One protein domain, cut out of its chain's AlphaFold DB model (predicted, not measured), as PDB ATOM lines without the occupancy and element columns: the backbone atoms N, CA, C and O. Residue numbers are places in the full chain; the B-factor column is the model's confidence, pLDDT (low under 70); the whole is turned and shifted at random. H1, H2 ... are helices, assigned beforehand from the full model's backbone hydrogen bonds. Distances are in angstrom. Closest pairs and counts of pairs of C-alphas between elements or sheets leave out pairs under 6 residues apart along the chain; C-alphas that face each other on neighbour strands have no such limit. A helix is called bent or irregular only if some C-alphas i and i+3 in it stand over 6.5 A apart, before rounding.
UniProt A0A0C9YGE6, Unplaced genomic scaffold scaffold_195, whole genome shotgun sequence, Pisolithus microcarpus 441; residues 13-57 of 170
ATOM      1  N   LEU A  13      24.513 -51.167 -10.997       91.31
ATOM      2  CA  LEU A  13      24.084 -50.864  -9.636       91.31
ATOM      3  C   LEU A  13      24.270 -52.082  -8.727       91.31
ATOM      4  O   LEU A  13      24.778 -51.923  -7.619       91.31
ATOM      5  N   GLN A  14      23.913 -53.278  -9.200       90.75
ATOM      6  CA  GLN A  14      24.153 -54.513  -8.458       90.75
ATOM      7  C   GLN A  14      25.652 -54.735  -8.230       90.75
ATOM      8  O   GLN A  14      26.049 -55.024  -7.104       90.75
ATOM      9  N   TRP A  15      26.499 -54.491  -9.238       91.25
ATOM     10  CA  TRP A  15      27.955 -54.584  -9.077       91.25
ATOM     11  C   TRP A  15      28.492 -53.619  -8.010       91.25
ATOM     12  O   TRP A  15      29.322 -54.014  -7.195       91.25
ATOM     13  N   LEU A  16      27.997 -52.375  -7.957       90.38
ATOM     14  CA  LEU A  16      28.390 -51.420  -6.911       90.38
ATOM     15  C   LEU A  16      27.955 -51.865  -5.506       90.38
ATOM     16  O   LEU A  16      28.681 -51.639  -4.538       90.38
ATOM     17  N   ILE A  17      26.774 -52.477  -5.385       90.19
ATOM     18  CA  ILE A  17      26.272 -53.020  -4.114       90.19
ATOM     19  C   ILE A  17      27.146 -54.195  -3.654       90.19
ATOM     20  O   ILE A  17      27.476 -54.288  -2.469       90.19
ATOM     21  N   ASP A  18      27.537 -55.066  -4.584       90.19
ATOM     22  CA  ASP A  18      28.334 -56.261  -4.301       90.19
ATOM     23  C   ASP A  18      29.784 -55.928  -3.909       90.19
ATOM     24  O   ASP A  18      30.347 -56.609  -3.048       90.19
ATOM     25  N   GLU A  19      30.357 -54.854  -4.469       88.56
ATOM     26  CA  GLU A  19      31.724 -54.382  -4.185       88.56
ATOM     27  C   GLU A  19      31.888 -53.857  -2.744       88.56
ATOM     28  O   GLU A  19      32.976 -53.902  -2.175       88.56
ATOM     29  N   LYS A  20      30.804 -53.380  -2.112       82.69
ATOM     30  CA  LYS A  20      30.751 -52.912  -0.705       82.69
ATOM     31  C   LYS A  20      31.723 -51.783  -0.319       82.69
ATOM     32  O   LYS A  20      31.806 -51.443   0.863       82.69
ATOM     33  N   GLU A  21      32.423 -51.160  -1.264       78.50
ATOM     34  CA  GLU A  21      33.243 -49.969  -0.994       78.50
ATOM     35  C   GLU A  21      32.382 -48.714  -0.750       78.50
ATOM     36  O   GLU A  21      32.719 -47.860   0.073       78.50
ATOM     37  N   GLU A  22      31.235 -48.606  -1.430       72.00
ATOM     38  CA  GLU A  22      30.330 -47.454  -1.365       72.00
ATOM     39  C   GLU A  22      28.924 -47.869  -0.925       72.00
ATOM     40  O   GLU A  22      28.053 -48.183  -1.730       72.00
ATOM     41  N   CYS A  23      28.679 -47.848   0.383       76.81
ATOM     42  CA  CYS A  23      27.462 -48.436   0.948       76.81
ATOM     43  C   CYS A  23      26.306 -47.449   1.169       76.81
ATOM     44  O   CYS A  23      25.205 -47.874   1.521       76.81
ATOM     45  N   THR A  24      26.512 -46.134   1.017       91.06
ATOM     46  CA  THR A  24      25.411 -45.177   1.225       91.06
ATOM     47  C   THR A  24      24.601 -44.973  -0.051       91.06
ATOM     48  O   THR A  24      25.152 -44.803  -1.138       91.06
ATOM     49  N   THR A  25      23.275 -44.866   0.085       91.88
ATOM     50  CA  THR A  25      22.361 -44.570  -1.034       91.88
ATOM     51  C   THR A  25      22.794 -43.334  -1.824       91.88
ATOM     52  O   THR A  25      22.691 -43.303  -3.050       91.88
ATOM     53  N   ARG A  26      23.325 -42.315  -1.134       93.75
ATOM     54  CA  ARG A  26      23.834 -41.092  -1.762       93.75
ATOM     55  C   ARG A  26      25.047 -41.358  -2.656       93.75
ATOM     56  O   ARG A  26      25.088 -40.816  -3.755       93.75
ATOM     57  N   GLN A  27      26.018 -42.157  -2.209       92.44
ATOM     58  CA  GLN A  27      27.202 -42.492  -3.013       92.44
ATOM     59  C   GLN A  27      26.813 -43.283  -4.264       92.44
ATOM     60  O   GLN A  27      27.147 -42.860  -5.370       92.44
ATOM     61  N   LEU A  28      26.001 -44.331  -4.098       92.81
ATOM     62  CA  LEU A  28      25.489 -45.138  -5.210       92.81
ATOM     63  C   LEU A  28      24.740 -44.276  -6.237       92.81
ATOM     64  O   LEU A  28      24.988 -44.364  -7.438       92.81
ATOM     65  N   THR A  29      23.886 -43.362  -5.763       93.94
ATOM     66  CA  THR A  29      23.154 -42.429  -6.632       93.94
ATOM     67  C   THR A  29      24.107 -41.518  -7.406       93.94
ATOM     68  O   THR A  29      23.955 -41.349  -8.614       93.94
ATOM     69  N   LEU A  30      25.120 -40.948  -6.746       94.31
ATOM     70  CA  LEU A  30      26.107 -40.089  -7.405       94.31
ATOM     71  C   LEU A  30      26.926 -40.847  -8.462       94.31
ATOM     72  O   LEU A  30      27.206 -40.278  -9.519       94.31
ATOM     73  N   ARG A  31      27.271 -42.120  -8.230       92.31
ATOM     74  CA  ARG A  31      27.959 -42.964  -9.224       92.31
ATOM     75  C   ARG A  31      27.103 -43.214 -10.455       92.31
ATOM     76  O   ARG A  31      27.575 -42.994 -11.569       92.31
ATOM     77  N   VAL A  32      25.847 -43.615 -10.261       93.06
ATOM     78  CA  VAL A  32      24.906 -43.856 -11.367       93.06
ATOM     79  C   VAL A  32      24.680 -42.574 -12.172       93.06
ATOM     80  O   VAL A  32      24.741 -42.602 -13.402       93.06
ATOM     81  N   LEU A  33      24.500 -41.430 -11.500       94.81
ATOM     82  CA  LEU A  33      24.374 -40.126 -12.161       94.81
ATOM     83  C   LEU A  33      25.634 -39.751 -12.953       94.81
ATOM     84  O   LEU A  33      25.525 -39.282 -14.084       94.81
ATOM     85  N   THR A  34      26.822 -39.990 -12.394       94.12
ATOM     86  CA  THR A  34      28.099 -39.713 -13.071       94.12
ATOM     87  C   THR A  34      28.257 -40.566 -14.330       94.12
ATOM     88  O   THR A  34      28.606 -40.039 -15.385       94.12
ATOM     89  N   LEU A  35      27.955 -41.868 -14.250       93.75
ATOM     90  CA  LEU A  35      28.010 -42.770 -15.404       93.75
ATOM     91  C   LEU A  35      26.996 -42.367 -16.484       93.75
ATOM     92  O   LEU A  35      27.315 -42.371 -17.675       93.75
ATOM     93  N   SER A  36      25.789 -41.982 -16.069       93.25
ATOM     94  CA  SER A  36      24.733 -41.524 -16.976       93.25
ATOM     95  C   SER A  36      25.162 -40.256 -17.717       93.25
ATOM     96  O   SER A  36      25.092 -40.200 -18.941       93.25
ATOM     97  N   PHE A  37      25.692 -39.265 -16.998       91.50
ATOM     98  CA  PHE A  37      26.207 -38.036 -17.601       91.50
ATOM     99  C   PHE A  37      27.350 -38.308 -18.592       91.50
ATOM    100  O   PHE A  37      27.350 -37.765 -19.696       91.50
ATOM    101  N   ALA A  38      28.298 -39.177 -18.227       89.44
ATOM    102  CA  ALA A  38      29.442 -39.506 -19.075       89.44
ATOM    103  C   ALA A  38      29.049 -40.244 -20.369       89.44
ATOM    104  O   ALA A  38      29.659 -40.015 -21.410       89.44
ATOM    105  N   SER A  39      28.043 -41.122 -20.316       90.50
ATOM    106  CA  SER A  39      27.669 -41.988 -21.443       90.50
ATOM    107  C   SER A  39      26.646 -41.358 -22.392       90.50
ATOM    108  O   SER A  39      26.797 -41.459 -23.608       90.50
ATOM    109  N   ILE A  40      25.622 -40.676 -21.866       91.69
ATOM    110  CA  ILE A  40      24.469 -40.225 -22.662       91.69
ATOM    111  C   ILE A  40      24.886 -39.241 -23.758       91.69
ATOM    112  O   ILE A  40      24.530 -39.422 -24.924       91.69
ATOM    113  N   HIS A  41      25.648 -38.206 -23.398       87.88
ATOM    114  CA  HIS A  41      26.005 -37.143 -24.338       87.88
ATOM    115  C   HIS A  41      26.912 -37.656 -25.459       87.88
ATOM    116  O   HIS A  41      26.627 -37.424 -26.633       87.88
ATOM    117  N   VAL A  42      27.948 -38.425 -25.109       87.88
ATOM    118  CA  VAL A  42      28.913 -38.953 -26.082       87.88
ATOM    119  C   VAL A  42      28.228 -39.892 -27.075       87.88
ATOM    120  O   VAL A  42      28.402 -39.727 -28.283       87.88
ATOM    121  N   CYS A  43      27.397 -40.823 -26.598       90.94
ATOM    122  CA  CYS A  43      26.676 -41.751 -27.468       90.94
ATOM    123  C   CYS A  43      25.675 -41.022 -28.376       90.94
ATOM    124  O   CYS A  43      25.663 -41.255 -29.582       90.94
ATOM    125  N   SER A  44      24.867 -40.108 -27.826       92.69
ATOM    126  CA  SER A  44      23.858 -39.374 -28.604       92.69
ATOM    127  C   SER A  44      24.486 -38.532 -29.719       92.69
ATOM    128  O   SER A  44      24.020 -38.571 -30.862       92.69
ATOM    129  N   GLN A  45      25.572 -37.817 -29.417       91.75
ATOM    130  CA  GLN A  45      26.287 -37.020 -30.411       91.75
ATOM    131  C   GLN A  45      26.941 -37.906 -31.473       91.75
ATOM    132  O   GLN A  45      26.806 -37.618 -32.658       91.75
ATOM    133  N   THR A  46      27.571 -39.012 -31.069       91.88
ATOM    134  CA  THR A  46      28.187 -39.963 -32.007       91.88
ATOM    135  C   THR A  46      27.148 -40.528 -32.971       91.88
ATOM    136  O   THR A  46      27.327 -40.425 -34.181       91.88
ATOM    137  N   CYS A  47      26.022 -41.043 -32.466       93.44
ATOM    138  CA  CYS A  47      24.939 -41.550 -33.310       93.44
ATOM    139  C   CYS A  47      24.436 -40.483 -34.290       93.44
ATOM    140  O   CYS A  47      24.242 -40.769 -35.469       93.44
ATOM    141  N   THR A  48      24.266 -39.245 -33.819       95.38
ATOM    142  CA  THR A  48      23.830 -38.127 -34.667       95.38
ATOM    143  C   THR A  48      24.806 -37.888 -35.820       95.38
ATOM    144  O   THR A  48      24.376 -37.800 -36.970       95.38
ATOM    145  N   GLN A  49      26.112 -37.844 -35.540       95.62
ATOM    146  CA  GLN A  49      27.129 -37.633 -36.573       95.62
ATOM    147  C   GLN A  49      27.221 -38.802 -37.553       95.62
ATOM    148  O   GLN A  49      27.368 -38.592 -38.753       95.62
ATOM    149  N   VAL A  50      27.061 -40.036 -37.072       95.69
ATOM    150  CA  VAL A  50      27.034 -41.231 -37.927       95.69
ATOM    151  C   VAL A  50      25.881 -41.151 -38.925       95.69
ATOM    152  O   VAL A  50      26.095 -41.342 -40.121       95.69
ATOM    153  N   PHE A  51      24.672 -40.809 -38.470       96.12
ATOM    154  CA  PHE A  51      23.530 -40.646 -39.372       96.12
ATOM    155  C   PHE A  51      23.709 -39.478 -40.341       96.12
ATOM    156  O   PHE A  51      23.338 -39.605 -41.507       96.12
ATOM    157  N   TYR A  52      24.311 -38.373 -39.897       96.75
ATOM    158  CA  TYR A  52      24.639 -37.259 -40.781       96.75
ATOM    159  C   TYR A  52      25.621 -37.684 -41.884       96.75
ATOM    160  O   TYR A  52      25.368 -37.438 -43.062       96.75
ATOM    161  N   ASN A  53      26.687 -38.407 -41.528       96.62
ATOM    162  CA  ASN A  53      27.661 -38.920 -42.491       96.62
ATOM    163  C   ASN A  53      27.053 -39.946 -43.454       96.62
ATOM    164  O   ASN A  53      27.389 -39.923 -44.636       96.62
ATOM    165  N   LEU A  54      26.140 -40.809 -42.994       97.19
ATOM    166  CA  LEU A  54      25.405 -41.738 -43.864       97.19
ATOM    167  C   LEU A  54      24.489 -40.994 -44.842       97.19
ATOM    168  O   LEU A  54      24.441 -41.341 -46.019       97.19
ATOM    169  N   ALA A  55      23.791 -39.955 -44.375       97.31
ATOM    170  CA  ALA A  55      22.933 -39.130 -45.220       97.31
ATOM    171  C   ALA A  55      23.741 -38.335 -46.260       97.31
ATOM    172  O   ALA A  55      23.307 -38.202 -47.403       97.31
ATOM    173  N   ALA A  56      24.922 -37.841 -45.882       96.88
ATOM    174  CA  ALA A  56      25.832 -37.137 -46.780       96.88
ATOM    175  C   ALA A  56      26.562 -38.074 -47.761       96.88
ATOM    176  O   ALA A  56      26.977 -37.629 -48.829       96.88
ATOM    177  N   ASN A  57      26.710 -39.361 -47.422       96.56
ATOM    178  CA  ASN A  57      27.436 -40.353 -48.215       96.56
ATOM    179  C   ASN A  57      26.598 -41.629 -48.446       96.56
ATOM    180  O   ASN A  57      26.962 -42.715 -47.972       96.56
TER     181      ASN A  57
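Overview. This is residues 13 to 57 of the 170 residues of an uncharacterized protein of Pisolithus microcarpus 441 (UniProt A0A0C9YGE6). The model shows one long helix, H2, running nearly straight, with a short helix, H1, folded back at a slant against its first turns. The far part of H2, residues 33 to 56, sticks out bare together with residue 57. The printed part has 45 residues with two named helices, H1 then H2, and no named strand; the class is all helix. The whole is extended, with a radius of gyration of the C-alphas of 16.4 A, and spans 50 by 16 by 10 A.

Along the chain. Find C-alpha 13 at (24.084, -50.864, -9.636); from there H1 runs over residues 13 to 19. Next look at Thr 25, C-alpha at (22.361, -44.570, -1.034), where H2, residues 25 to 56, begins. By its hydrogen bonds H2 was assigned as one helix, but it is bent: C-alphas 38 and 41 are 6.7 A apart. Its arm H2a, residues 25 to 38, is 20.0 A long from first to last C-alpha. Its arm H2b, residues 41 to 56, is 22.4 A long and ends at C-alpha 56, (25.832, -37.137, -46.780).

Arrangement. Compare Leu 16 with Leu 28: H1 and H2a touch there, their closest C-alphas 7.1 A apart. H2a touches H1 with residues 28 to 32 alone. The two run opposite ways at a steep tilt of 58 degrees. H1 and H2b are apart. The arms H2a and H2b stand at a shallow tilt of 20 degrees. In H1, H2a and H2b every O i to N i+4 pair is within hydrogen-bond range.

Size, cuts and confidence. Look for the two C-alphas farthest apart, those of Cys 23 and Asn 57, at 49.8 A. The link from H1 to H2 is tight, with 5 residues. The printed part has no cut. Its mean pLDDT is 91.5, and no printed residue is under 70.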